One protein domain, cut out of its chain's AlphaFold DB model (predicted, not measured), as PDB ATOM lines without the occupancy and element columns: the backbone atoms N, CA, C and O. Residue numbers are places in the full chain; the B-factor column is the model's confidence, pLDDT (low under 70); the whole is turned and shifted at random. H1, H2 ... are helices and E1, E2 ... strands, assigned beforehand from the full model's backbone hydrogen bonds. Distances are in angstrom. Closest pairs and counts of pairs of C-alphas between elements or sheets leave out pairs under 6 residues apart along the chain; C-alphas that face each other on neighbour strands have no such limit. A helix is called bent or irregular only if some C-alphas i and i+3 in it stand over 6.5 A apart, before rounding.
ATOM      1  N   LEU A  16      55.128 -32.953 -31.753       47.97
ATOM      2  CA  LEU A  16      54.676 -33.467 -30.454       47.97
ATOM      3  C   LEU A  16      54.625 -32.452 -29.301       47.97
ATOM      4  O   LEU A  16      54.166 -32.838 -28.233       47.97
ATOM      5  N   PHE A  17      55.028 -31.186 -29.481       50.50
ATOM      6  CA  PHE A  17      55.209 -30.264 -28.339       50.50
ATOM      7  C   PHE A  17      54.679 -28.827 -28.525       50.50
ATOM      8  O   PHE A  17      55.079 -27.929 -27.791       50.50
ATOM      9  N   ALA A  18      53.760 -28.581 -29.467       56.81
ATOM     10  CA  ALA A  18      53.170 -27.246 -29.664       56.81
ATOM     11  C   ALA A  18      52.031 -26.894 -28.676       56.81
ATOM     12  O   ALA A  18      51.576 -25.755 -28.650       56.81
ATOM     13  N   GLY A  19      51.586 -27.835 -27.832       63.75
ATOM     14  CA  GLY A  19      50.342 -27.688 -27.062       63.75
ATOM     15  C   GLY A  19      50.291 -26.503 -26.081       63.75
ATOM     16  O   GLY A  19      49.218 -25.970 -25.817       63.75
ATOM     17  N   SER A  20      51.435 -26.030 -25.575       72.19
ATOM     18  CA  SER A  20      51.471 -24.862 -24.678       72.19
ATOM     19  C   SER A  20      51.220 -23.539 -25.420       72.19
ATOM     20  O   SER A  20      50.454 -22.697 -24.946       72.19
ATOM     21  N   ALA A  21      51.788 -23.369 -26.620       77.12
ATOM     22  CA  ALA A  21      51.569 -22.171 -27.437       77.12
ATOM     23  C   ALA A  21      50.097 -22.042 -27.867       77.12
ATOM     24  O   ALA A  21      49.535 -20.947 -27.880       77.12
ATOM     25  N   ASP A  22      49.464 -23.183 -28.135       86.94
ATOM     26  CA  ASP A  22      48.068 -23.307 -28.540       86.94
ATOM     27  C   ASP A  22      47.068 -22.845 -27.460       86.94
ATOM     28  O   ASP A  22      45.972 -22.393 -27.802       86.94
ATOM     29  N   ILE A  23      47.428 -22.926 -26.169       93.31
ATOM     30  CA  ILE A  23      46.534 -22.585 -25.046       93.31
ATOM     31  C   ILE A  23      46.916 -21.299 -24.299       93.31
ATOM     32  O   ILE A  23      46.066 -20.718 -23.627       93.31
ATOM     33  N   SER A  24      48.155 -20.812 -24.417       93.94
ATOM     34  CA  SER A  24      48.671 -19.709 -23.583       93.94
ATOM     35  C   SER A  24      47.795 -18.445 -23.621       93.94
ATOM     36  O   SER A  24      47.500 -17.849 -22.584       93.94
ATOM     37  N   ALA A  25      47.277 -18.069 -24.797       94.69
ATOM     38  CA  ALA A  25      46.382 -16.917 -24.928       94.69
ATOM     39  C   ALA A  25      45.064 -17.104 -24.149       94.69
ATOM     40  O   ALA A  25      44.599 -16.181 -23.472       94.69
ATOM     41  N   PHE A  26      44.476 -18.302 -24.218       95.62
ATOM     42  CA  PHE A  26      43.280 -18.654 -23.455       95.62
ATOM     43  C   PHE A  26      43.570 -18.639 -21.951       95.62
ATOM     44  O   PHE A  26      42.868 -17.941 -21.217       95.62
ATOM     45  N   ALA A  27      44.643 -19.302 -21.513       96.00
ATOM     46  CA  ALA A  27      45.047 -19.372 -20.110       96.00
ATOM     47  C   ALA A  27      45.288 -17.973 -19.511       96.00
ATOM     48  O   ALA A  27      44.763 -17.650 -18.449       96.00
ATOM     49  N   PHE A  28      45.983 -17.091 -20.235       95.12
ATOM     50  CA  PHE A  28      46.164 -15.697 -19.825       95.12
ATOM     51  C   PHE A  28      44.843 -14.919 -19.750       95.12
ATOM     52  O   PHE A  28      44.648 -14.085 -18.862       95.12
ATOM     53  N   SER A  29      43.914 -15.165 -20.678       94.94
ATOM     54  CA  SER A  29      42.602 -14.518 -20.626       94.94
ATOM     55  C   SER A  29      41.766 -14.990 -19.431       94.94
ATOM     56  O   SER A  29      41.078 -14.167 -18.830       94.94
ATOM     57  N   LEU A  30      41.891 -16.265 -19.045       94.00
ATOM     58  CA  LEU A  30      41.260 -16.843 -17.860       94.00
ATOM     59  C   LEU A  30      41.837 -16.234 -16.577       94.00
ATOM     60  O   LEU A  30      41.086 -15.719 -15.754       94.00
ATOM     61  N   GLU A  31      43.165 -16.172 -16.459       94.19
ATOM     62  CA  GLU A  31      43.861 -15.525 -15.339       94.19
ATOM     63  C   GLU A  31      43.398 -14.082 -15.134       94.19
ATOM     64  O   GLU A  31      43.102 -13.651 -14.019       94.19
ATOM     65  N   ARG A  32      43.280 -13.313 -16.220       92.38
ATOM     66  CA  ARG A  32      42.808 -11.930 -16.129       92.38
ATOM     67  C   ARG A  32      41.345 -11.804 -15.724       92.38
ATOM     68  O   ARG A  32      40.995 -10.801 -15.105       92.38
ATOM     69  N   ALA A  33      40.499 -12.737 -16.146       91.00
ATOM     70  CA  ALA A  33      39.063 -12.652 -15.916       91.00
ATOM     71  C   ALA A  33      38.662 -13.153 -14.527       91.00
ATOM     72  O   ALA A  33      37.802 -12.542 -13.899       91.00
ATOM     73  N   VAL A  34      39.280 -14.243 -14.063       92.44
ATOM     74  CA  VAL A  34      38.864 -14.962 -12.849       92.44
ATOM     75  C   VAL A  34      40.002 -15.260 -11.865       92.44
ATOM     76  O   VAL A  34      39.762 -15.836 -10.813       92.44
ATOM     77  N   GLY A  35      41.243 -14.875 -12.175       91.94
ATOM     78  CA  GLY A  35      42.367 -14.973 -11.237       91.94
ATOM     79  C   GLY A  35      43.030 -16.346 -11.163       91.94
ATOM     80  O   GLY A  35      43.919 -16.531 -10.343       91.94
ATOM     81  N   LEU A  36      42.641 -17.297 -12.017       93.94
ATOM     82  CA  LEU A  36      43.288 -18.607 -12.087       93.94
ATOM     83  C   LEU A  36      44.663 -18.492 -12.747       93.94
ATOM     84  O   LEU A  36      44.755 -18.144 -13.923       93.94
ATOM     85  N   ASN A  37      45.720 -18.804 -12.002       94.81
ATOM     86  CA  ASN A  37      47.095 -18.763 -12.480       94.81
ATOM     87  C   ASN A  37      47.255 -19.619 -13.745       94.81
ATOM     88  O   ASN A  37      46.974 -20.821 -13.760       94.81
ATOM     89  N   ARG A  38      47.730 -18.993 -14.823       95.25
ATOM     90  CA  ARG A  38      47.851 -19.644 -16.134       95.25
ATOM     91  C   ARG A  38      48.918 -20.739 -16.189       95.25
ATOM     92  O   ARG A  38      48.830 -21.600 -17.062       95.25
ATOM     93  N   HIS A  39      49.918 -20.707 -15.304       95.19
ATOM     94  CA  HIS A  39      51.108 -21.554 -15.407       95.19
ATOM     95  C   HIS A  39      50.776 -23.039 -15.365       95.19
ATOM     96  O   HIS A  39      51.316 -23.792 -16.170       95.19
ATOM     97  N   GLN A  40      49.848 -23.453 -14.501       94.00
ATOM     98  CA  GLN A  40      49.420 -24.846 -14.448       94.00
ATOM     99  C   GLN A  40      48.760 -25.275 -15.762       94.00
ATOM    100  O   GLN A  40      49.083 -26.324 -16.312       94.00
ATOM    101  N   LEU A  41      47.881 -24.443 -16.326       94.06
ATOM    102  CA  LEU A  41      47.207 -24.756 -17.586       94.06
ATOM    103  C   LEU A  41      48.197 -24.839 -18.760       94.06
ATOM    104  O   LEU A  41      48.078 -25.717 -19.612       94.06
ATOM    105  N   GLU A  42      49.200 -23.961 -18.786       94.75
ATOM    106  CA  GLU A  42      50.292 -23.993 -19.764       94.75
ATOM    107  C   GLU A  42      51.196 -25.223 -19.579       94.75
ATOM    108  O   GLU A  42      51.610 -25.834 -20.571       94.75
ATOM    109  N   GLU A  43      51.474 -25.615 -18.332       92.88
ATOM    110  CA  GLU A  43      52.243 -26.813 -17.995       92.88
ATOM    111  C   GLU A  43      51.517 -28.076 -18.465       92.88
ATOM    112  O   GLU A  43      52.122 -28.904 -19.151       92.88
ATOM    113  N   ILE A  44      50.222 -28.215 -18.168       92.38
ATOM    114  CA  ILE A  44      49.404 -29.320 -18.679       92.38
ATOM    115  C   ILE A  44      49.326 -29.264 -20.207       92.38
ATOM    116  O   ILE A  44      49.569 -30.276 -20.866       92.38
ATOM    117  N   GLY A  45      49.115 -28.078 -20.786       91.88
ATOM    118  CA  GLY A  45      49.138 -27.838 -22.233       91.88
ATOM    119  C   GLY A  45      50.410 -28.342 -22.917       91.88
ATOM    120  O   GLY A  45      50.351 -28.897 -24.010       91.88
ATOM    121  N   SER A  46      51.565 -28.222 -22.258       90.75
ATOM    122  CA  SER A  46      52.847 -28.714 -22.782       90.75
ATOM    123  C   SER A  46      52.990 -30.245 -22.781       90.75
ATOM    124  O   SER A  46      53.840 -30.784 -23.493       90.75
ATOM    125  N   LYS A  47      52.172 -30.952 -21.991       90.62
ATOM    126  CA  LYS A  47      52.223 -32.413 -21.800       90.62
ATOM    127  C   LYS A  47      51.169 -33.160 -22.619       90.62
ATOM    128  O   LYS A  47      51.251 -34.386 -22.735       90.62
ATOM    129  N   ILE A  48      50.194 -32.446 -23.176       90.81
ATOM    130  CA  ILE A  48      49.097 -33.010 -23.963       90.81
ATOM    131  C   ILE A  48      49.286 -32.765 -25.455       90.81
ATOM    132  O   ILE A  48      49.966 -31.841 -25.900       90.81
ATOM    133  N   ARG A  49      48.616 -33.590 -26.253       90.94
ATOM    134  CA  ARG A  49      48.404 -33.320 -27.671       90.94
ATOM    135  C   ARG A  49      47.158 -32.458 -27.821       90.94
ATOM    136  O   ARG A  49      46.164 -32.677 -27.132       90.94
ATOM    137  N   ILE A  50      47.195 -31.527 -28.765       90.50
ATOM    138  CA  ILE A  50      46.049 -30.697 -29.133       90.50
ATOM    139  C   ILE A  50      45.715 -30.941 -30.602       90.50
ATOM    140  O   ILE A  50      46.598 -31.034 -31.457       90.50
ATOM    141  N   LYS A  51      44.422 -31.082 -30.898       91.19
ATOM    142  CA  LYS A  51      43.904 -31.207 -32.262       91.19
ATOM    143  C   LYS A  51      42.697 -30.303 -32.459       91.19
ATOM    144  O   LYS A  51      41.804 -30.256 -31.625       91.19
ATOM    145  N   TYR A  52      42.614 -29.686 -33.628       90.19
ATOM    146  CA  TYR A  52      41.448 -28.919 -34.067       90.19
ATOM    147  C   TYR A  52      40.695 -29.731 -35.118       90.19
ATOM    148  O   TYR A  52      41.278 -30.098 -36.143       90.19
ATOM    149  N   SER A  53      39.426 -30.070 -34.870       83.25
ATOM    150  CA  SER A  53      38.683 -31.003 -35.729       83.25
ATOM    151  C   SER A  53      37.302 -30.487 -36.098       83.25
ATOM    152  O   SER A  53      36.450 -30.325 -35.239       83.25
ATOM    153  N   THR A  54      37.022 -30.374 -37.397       74.75
ATOM    154  CA  THR A  54      35.682 -30.058 -37.924       74.75
ATOM    155  C   THR A  54      34.679 -31.209 -37.806       74.75
ATOM    156  O   THR A  54      33.514 -31.046 -38.149       74.75
ATOM    157  N   ARG A  55      35.121 -32.391 -37.355       66.62
ATOM    158  CA  ARG A  55      34.303 -33.607 -37.229       66.62
ATOM    159  C   ARG A  55      34.340 -34.145 -35.803       66.62
ATOM    160  O   ARG A  55      34.777 -35.272 -35.573       66.62
ATOM    161  N   MET A  56      33.964 -33.318 -34.836       68.44
ATOM    162  CA  MET A  56      33.628 -33.818 -33.505       68.44
ATOM    163  C   MET A  56      32.190 -34.337 -33.532       68.44
ATOM    164  O   MET A  56      31.290 -33.647 -33.991       68.44
ATOM    165  N   ASN A  57      31.979 -35.568 -33.061       57.41
ATOM    166  CA  ASN A  57      30.646 -36.178 -32.958       57.41
ATOM    167  C   ASN A  57      29.832 -35.640 -31.762       57.41
ATOM    168  O   ASN A  57      28.737 -36.128 -31.497       57.41
ATOM    169  N   SER A  58      30.367 -34.667 -31.022       61.25
ATOM    170  CA  SER A  58      29.758 -34.060 -29.843       61.25
ATOM    171  C   SER A  58      29.565 -32.562 -30.059       61.25
ATOM    172  O   SER A  58      30.484 -31.894 -30.526       61.25
ATOM    173  N   ASN A  59      28.436 -32.022 -29.598       68.62
ATOM    174  CA  ASN A  59      28.206 -30.573 -29.486       68.62
ATOM    175  C   ASN A  59      29.079 -29.907 -28.396       68.62
ATOM    176  O   ASN A  59      28.879 -28.740 -28.081       68.62
ATOM    177  N   ALA A  60      30.011 -30.644 -27.787       83.50
ATOM    178  CA  ALA A  60      30.936 -30.131 -26.789       83.50
ATOM    179  C   ALA A  60      32.002 -29.223 -27.427       83.50
ATOM    180  O   ALA A  60      32.463 -29.463 -28.549       83.50
ATOM    181  N   ALA A  61      32.419 -28.201 -26.681       87.25
ATOM    182  CA  ALA A  61      33.476 -27.274 -27.081       87.25
ATOM    183  C   ALA A  61      34.842 -27.966 -27.242       87.25
ATOM    184  O   ALA A  61      35.638 -27.615 -28.116       87.25
ATOM    185  N   ALA A  62      35.099 -28.963 -26.399       92.00
ATOM    186  CA  ALA A  62      36.309 -29.760 -26.377       92.00
ATOM    187  C   ALA A  62      35.970 -31.201 -25.963       92.00
ATOM    188  O   ALA A  62      34.881 -31.456 -25.461       92.00
ATOM    189  N   THR A  63      36.879 -32.141 -26.225       92.44
ATOM    190  CA  THR A  63      36.811 -33.518 -25.704       92.44
ATOM    191  C   THR A  63      38.209 -34.037 -25.414       92.44
ATOM    192  O   THR A  63      39.111 -33.877 -26.244       92.44
ATOM    193  N   TYR A  64      38.385 -34.703 -24.279       93.06
ATOM    194  CA  TYR A  64      39.620 -35.371 -23.904       93.06
ATOM    195  C   TYR A  64      39.602 -36.861 -24.257       93.06
ATOM    196  O   TYR A  64      38.619 -37.578 -24.070       93.06
ATOM    197  N   ASN A  65      40.731 -37.353 -24.768       91.06
ATOM    198  CA  ASN A  65      40.972 -38.771 -24.984       91.06
ATOM    199  C   ASN A  65      42.172 -39.245 -24.141       91.06
ATOM    200  O   ASN A  65      43.317 -38.961 -24.522       91.06
ATOM    201  N   PRO A  66      41.938 -40.036 -23.075       89.62
ATOM    202  CA  PRO A  66      42.999 -40.485 -22.172       89.62
ATOM    203  C   PRO A  66      43.998 -41.439 -22.840       89.62
ATOM    204  O   PRO A  66      45.174 -41.463 -22.492       89.62
ATOM    205  N   LEU A  67      43.580 -42.209 -23.857       88.06
ATOM    206  CA  LEU A  67      44.468 -43.167 -24.531       88.06
ATOM    207  C   LEU A  67      45.595 -42.468 -25.304       88.06
ATOM    208  O   LEU A  67      46.691 -43.012 -25.437       88.06
ATOM    209  N   PHE A  68      45.324 -41.274 -25.833       88.75
ATOM    210  CA  PHE A  68      46.284 -40.512 -26.632       88.75
ATOM    211  C   PHE A  68      46.793 -39.251 -25.930       88.75
ATOM    212  O   PHE A  68      47.559 -38.510 -26.550       88.75
ATOM    213  N   ASN A  69      46.362 -39.014 -24.686       89.88
ATOM    214  CA  ASN A  69      46.536 -37.763 -23.954       89.88
ATOM    215  C   ASN A  69      46.253 -36.542 -24.849       89.88
ATOM    216  O   ASN A  69      47.123 -35.700 -25.079       89.88
ATOM    217  N   LEU A  70      45.069 -36.535 -25.465       92.06
ATOM    218  CA  LEU A  70      44.708 -35.637 -26.562       92.06
ATOM    219  C   LEU A  70      43.439 -34.862 -26.225       92.06
ATOM    220  O   LEU A  70      42.399 -35.485 -26.028       92.06
ATOM    221  N   ILE A  71      43.497 -33.531 -26.284       93.44
ATOM    222  CA  ILE A  71      42.297 -32.689 -26.334       93.44
ATOM    223  C   ILE A  71      41.987 -32.350 -27.790       93.44
ATOM    224  O   ILE A  71      42.847 -31.889 -28.547       93.44
ATOM    225  N   THR A  72      40.743 -32.591 -28.194       93.19
ATOM    226  CA  THR A  72      40.219 -32.144 -29.486       93.19
ATOM    227  C   THR A  72      39.284 -30.964 -29.276       93.19
ATOM    228  O   THR A  72      38.307 -31.097 -28.547       93.19
ATOM    229  N   PHE A  73      39.564 -29.844 -29.941       93.12
ATOM    230  CA  PHE A  73      38.741 -28.638 -29.915       93.12
ATOM    231  C   PHE A  73      37.823 -28.542 -31.130       93.12
ATOM    232  O   PHE A  73      38.225 -28.832 -32.270       93.12
ATOM    233  N   ASN A  74      36.607 -28.062 -30.875       91.56
ATOM    234  CA  ASN A  74      35.657 -27.660 -31.898       91.56
ATOM    235  C   ASN A  74      36.169 -26.382 -32.609       91.56
ATOM    236  O   ASN A  74      36.723 -25.497 -31.949       91.56
ATOM    237  N   PRO A  75      36.003 -26.249 -33.941       90.44
ATOM    238  CA  PRO A  75      36.372 -25.055 -34.691       90.44
ATOM    239  C   PRO A  75      35.893 -23.746 -34.064       90.44
ATOM    240  O   PRO A  75      36.634 -22.768 -34.093       90.44
ATOM    241  N   GLU A  76      34.705 -23.740 -33.459       92.12
ATOM    242  CA  GLU A  76      34.103 -22.553 -32.849       92.12
ATOM    243  C   GLU A  76      34.942 -21.958 -31.711       92.12
ATOM    244  O   GLU A  76      35.000 -20.737 -31.565       92.12
ATOM    245  N   VAL A  77      35.670 -22.791 -30.959       93.50
ATOM    246  CA  VAL A  77      36.542 -22.335 -29.865       93.50
ATOM    247  C   VAL A  77      37.997 -22.136 -30.279       93.50
ATOM    248  O   VAL A  77      38.850 -21.824 -29.450       93.50
ATOM    249  N   SER A  78      38.288 -22.279 -31.570       93.50
ATOM    250  CA  SER A  78      39.630 -22.127 -32.126       93.50
ATOM    251  C   SER A  78      39.704 -21.005 -33.157       93.50
ATOM    252  O   SER A  78      38.709 -20.610 -33.773       93.50
ATOM    253  N   ILE A  79      40.903 -20.471 -33.340       94.12
ATOM    254  CA  ILE A  79      41.216 -19.463 -34.349       94.12
ATOM    255  C   ILE A  79      42.584 -19.763 -34.957       94.12
ATOM    256  O   ILE A  79      43.444 -20.351 -34.303       94.12
ATOM    257  N   GLU A  80      42.763 -19.385 -36.217       91.06
ATOM    258  CA  GLU A  80      44.047 -19.431 -36.904       91.06
ATOM    259  C   GLU A  80      44.537 -18.001 -37.129       91.06
ATOM    260  O   GLU A  80      43.922 -17.252 -37.886       91.06
ATOM    261  N   ASP A  81      45.638 -17.638 -36.473       83.38
ATOM    262  CA  ASP A  81      46.285 -16.336 -36.614       83.38
ATOM    263  C   ASP A  81      47.672 -16.527 -37.214       83.38
ATOM    264  O   ASP A  81      48.506 -17.246 -36.666       83.38
ATOM    265  N   MET A  82      47.933 -15.874 -38.349       83.81
ATOM    266  CA  MET A  82      49.231 -15.940 -39.038       83.81
ATOM    267  C   MET A  82      49.714 -17.384 -39.299       83.81
ATOM    268  O   MET A  82      50.906 -17.672 -39.235       83.81
ATOM    269  N   GLY A  83      48.780 -18.297 -39.589       82.81
ATOM    270  CA  GLY A  83      49.064 -19.713 -39.855       82.81
ATOM    271  C   GLY A  83      49.264 -20.582 -38.607       82.81
ATOM    272  O   GLY A  83      49.590 -21.761 -38.741       82.81
ATOM    273  N   VAL A  84      49.067 -20.036 -37.402       85.50
ATOM    274  CA  VAL A  84      49.132 -20.779 -36.135       85.50
ATOM    275  C   VAL A  84      47.727 -20.928 -35.566       85.50
ATOM    276  O   VAL A  84      47.023 -19.941 -35.348       85.50
ATOM    277  N   LYS A  85      47.308 -22.174 -35.319       91.25
ATOM    278  CA  LYS A  85      46.033 -22.463 -34.655       91.25
ATOM    279  C   LYS A  85      46.191 -22.396 -33.148       91.25
ATOM    280  O   LYS A  85      47.160 -22.907 -32.607       91.25
ATOM    281  N   ARG A  86      45.213 -21.791 -32.486       94.12
ATOM    282  CA  ARG A  86      45.151 -21.682 -31.028       94.12
ATOM    283  C   ARG A  86      43.711 -21.688 -30.543       94.12
ATOM    284  O   ARG A  86      42.772 -21.457 -31.312       94.12
ATOM    285  N   VAL A  87      43.542 -21.881 -29.244       95.62
ATOM    286  CA  VAL A  87      42.269 -21.654 -28.561       95.62
ATOM    287  C   VAL A  87      41.993 -20.148 -28.489       95.62
ATOM    288  O   VAL A  87      42.894 -19.321 -28.296       95.62
ATOM    289  N   ARG A  88      40.731 -19.770 -28.701       96.44
ATOM    290  CA  ARG A  88      40.265 -18.385 -28.577       96.44
ATOM    291  C   ARG A  88      40.396 -17.908 -27.132       96.44
ATOM    292  O   ARG A  88      40.139 -18.655 -26.198       96.44
ATOM    293  N   THR A  89      40.741 -16.641 -26.944       95.88
ATOM    294  CA  THR A  89      40.641 -15.958 -25.646       95.88
ATOM    295  C   THR A  89      39.178 -15.800 -25.231       95.88
ATOM    296  O   THR A  89      38.289 -15.821 -26.082       95.88
ATOM    297  N   LEU A  90      38.905 -15.542 -23.948       94.44
ATOM    298  CA  LEU A  90      37.534 -15.293 -23.472       94.44
ATOM    299  C   LEU A  90      36.820 -14.171 -24.244       94.44
ATOM    300  O   LEU A  90      35.658 -14.319 -24.602       94.44
ATOM    301  N   SER A  91      37.519 -13.080 -24.578       92.62
ATOM    302  CA  SER A  91      36.928 -11.977 -25.354       92.62
ATOM    303  C   SER A  91      36.622 -12.370 -26.803       92.62
ATOM    304  O   SER A  91      35.660 -11.885 -27.395       92.62
ATOM    305  N   GLU A  92      37.432 -13.242 -27.402       95.62
ATOM    306  CA  GLU A  92      37.165 -13.768 -28.743       95.62
ATOM    307  C   GLU A  92      36.010 -14.766 -28.728       95.62
ATOM    308  O   GLU A  92      35.179 -14.729 -29.632       95.62
ATOM    309  N   LEU A  93      35.925 -15.610 -27.696       95.75
ATOM    310  CA  LEU A  93      34.791 -16.504 -27.487       95.75
ATOM    311  C   LEU A  93      33.500 -15.700 -27.282       95.75
ATOM    312  O   LEU A  93      32.515 -15.995 -27.945       95.75
ATOM    313  N   GLU A  94      33.506 -14.649 -26.456       93.06
ATOM    314  CA  GLU A  94      32.345 -13.763 -26.250       93.06
ATOM    315  C   GLU A  94      31.869 -13.135 -27.566       93.06
ATOM    316  O   GLU A  94      30.674 -13.096 -27.844       93.06
ATOM    317  N   LYS A  95      32.794 -12.681 -28.420       92.88
ATOM    318  CA  LYS A  95      32.443 -12.106 -29.728       92.88
ATOM    319  C   LYS A  95      31.837 -13.131 -30.685       92.88
ATOM    320  O   LYS A  95      30.971 -12.769 -31.475       92.88
ATOM    321  N   THR A  96      32.318 -14.373 -30.661       93.44
ATOM    322  CA  THR A  96      31.885 -15.425 -31.593       93.44
ATOM    323  C   THR A  96      30.616 -16.136 -31.123       93.44
ATOM    324  O   THR A  96      29.727 -16.387 -31.928       93.44
ATOM    325  N   LEU A  97      30.529 -16.445 -29.832       92.62
ATOM    326  CA  LEU A  97      29.487 -17.280 -29.232       92.62
ATOM    327  C   LEU A  97      28.452 -16.460 -28.461       92.62
ATOM    328  O   LEU A  97      27.454 -16.999 -27.985       92.62
ATOM    329  N   GLY A  98      28.675 -15.153 -28.318       90.75
ATOM    330  CA  GLY A  98      27.822 -14.314 -27.500       90.75
ATOM    331  C   GLY A  98      27.810 -14.824 -26.058       90.75
ATOM    332  O   GLY A  98      28.828 -15.309 -25.568       90.75
ATOM    333  N   PRO A  99      26.671 -14.763 -25.359       86.25
ATOM    334  CA  PRO A  99      26.629 -15.033 -23.926       86.25
ATOM    335  C   PRO A  99      26.920 -16.475 -23.485       86.25
ATOM    336  O   PRO A  99      27.224 -16.691 -22.314       86.25
ATOM    337  N   SER A 100      26.868 -17.459 -24.389       89.50
ATOM    338  CA  SER A 100      27.201 -18.860 -24.081       89.50
ATOM    339  C   SER A 100      28.707 -19.145 -24.063       89.50
ATOM    340  O   SER A 100      29.116 -20.295 -23.898       89.50
ATOM    341  N   TYR A 101      29.551 -18.128 -24.254       92.12
ATOM    342  CA  TYR A 101      31.002 -18.303 -24.301       92.12
ATOM    343  C   TYR A 101      31.596 -18.901 -23.023       92.12
ATOM    344  O   TYR A 101      32.572 -19.644 -23.101       92.12
TER     345      TYR A 101
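Overview. This is residues 16 to 101 of the 306 residues of an uncharacterized protein of Bdellovibrio sp. CG11_big_fil_rev_8_21_14_0_20_39_38 (UniProt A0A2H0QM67). A small three-stranded sheet, E1 E3 E2, sits at one end of a helical hairpin of H1 and H2, while H3 packs on H1 farther along, with its first residues alone. Between the sheet and H3, the strand hairpin of E4 and E5 meets H1 through E5, while E4 is apart from H1. The printed part has 86 residues with three named helices and five named strands, in the order H1 H2 E1 E2 E3 E4 E5 H3; the class is mixed, helices and strands. The larger sheet is mixed, the pair E4 and E5 antiparallel. The whole is compact, with a radius of gyration of the C-alphas of 12.5 A and spans of 32 by 28 by 26 A.

Along the chain. Start in the larger sheet: find C-alpha 49 at (48.404, -33.320, -27.671), where E1, residues 49 to 52, begins its 10.4 A. E3 is residues 70 to 73, 9.8 A, and E2 is residues 62 to 65, 10.2 A. Go back to C-alpha 19 at (50.342, -27.688, -27.062); from there H1 runs through residues 19 to 34, 22.3 A, with a kink of 35 degrees near residue 26. H2 follows as residues 38 to 47, 14.6 A. Farther on come E4, residues 78 to 81, 9.9 A, and E5, residues 84 to 87, 10.3 A. H3, residues 90 to 101, measures 7.2 A and ends at C-alpha 101 at (31.002, -18.303, -24.301). H1 and H3 are irregular: C-alphas 22 and 25 are 7.5 A apart, C-alphas 96 and 99 9.3 A.

Arrangement. In the larger sheet, look at inner strand E3: E1 is its parallel neighbour at 22 degrees, with N 73 and O 51 at 2.8 A. E2 is antiparallel to E3 at 162 degrees, with N 65 and O 70 at 2.8 A; E2 and E3 form a hairpin. H1 only grazes this sheet with residues 19 to 23. H1 and H2 form a helical hairpin and touch, with closest C-alphas Ser 20 and Gly 45 at 4.5 A, at a shallow tilt of 20 degrees, opposite ways. The closest C-alphas of H1 and E5 are Asp 22 and Arg 86, 4.2 A. E4 and E5 are an antiparallel hairpin at 148 degrees, with N 79 and O 86 at 2.9 A. H1, with residues 26 to 30 alone, touches H3, with residues 90 to 91 alone; the closest C-alphas are Ser 29 and Leu 90, 5.9 A. Their steep tilt of 68 degrees is only just short of about perpendicular, and they run the same way. H2 and H3 are apart. O i to N i+4 pairs are within hydrogen-bond range in 9 of 12 cases in H1, 5 of 6 in H2 and 5 of 8 in H3.

Size, cuts and confidence. The two farthest C-alphas, Leu 16 and Pro 99, are 34.2 A apart. The printed part has no cut and no long link. Confidence is under 70 at residues 16 to 19 and 55 to 59; mean pLDDT of the printed part is 87.9.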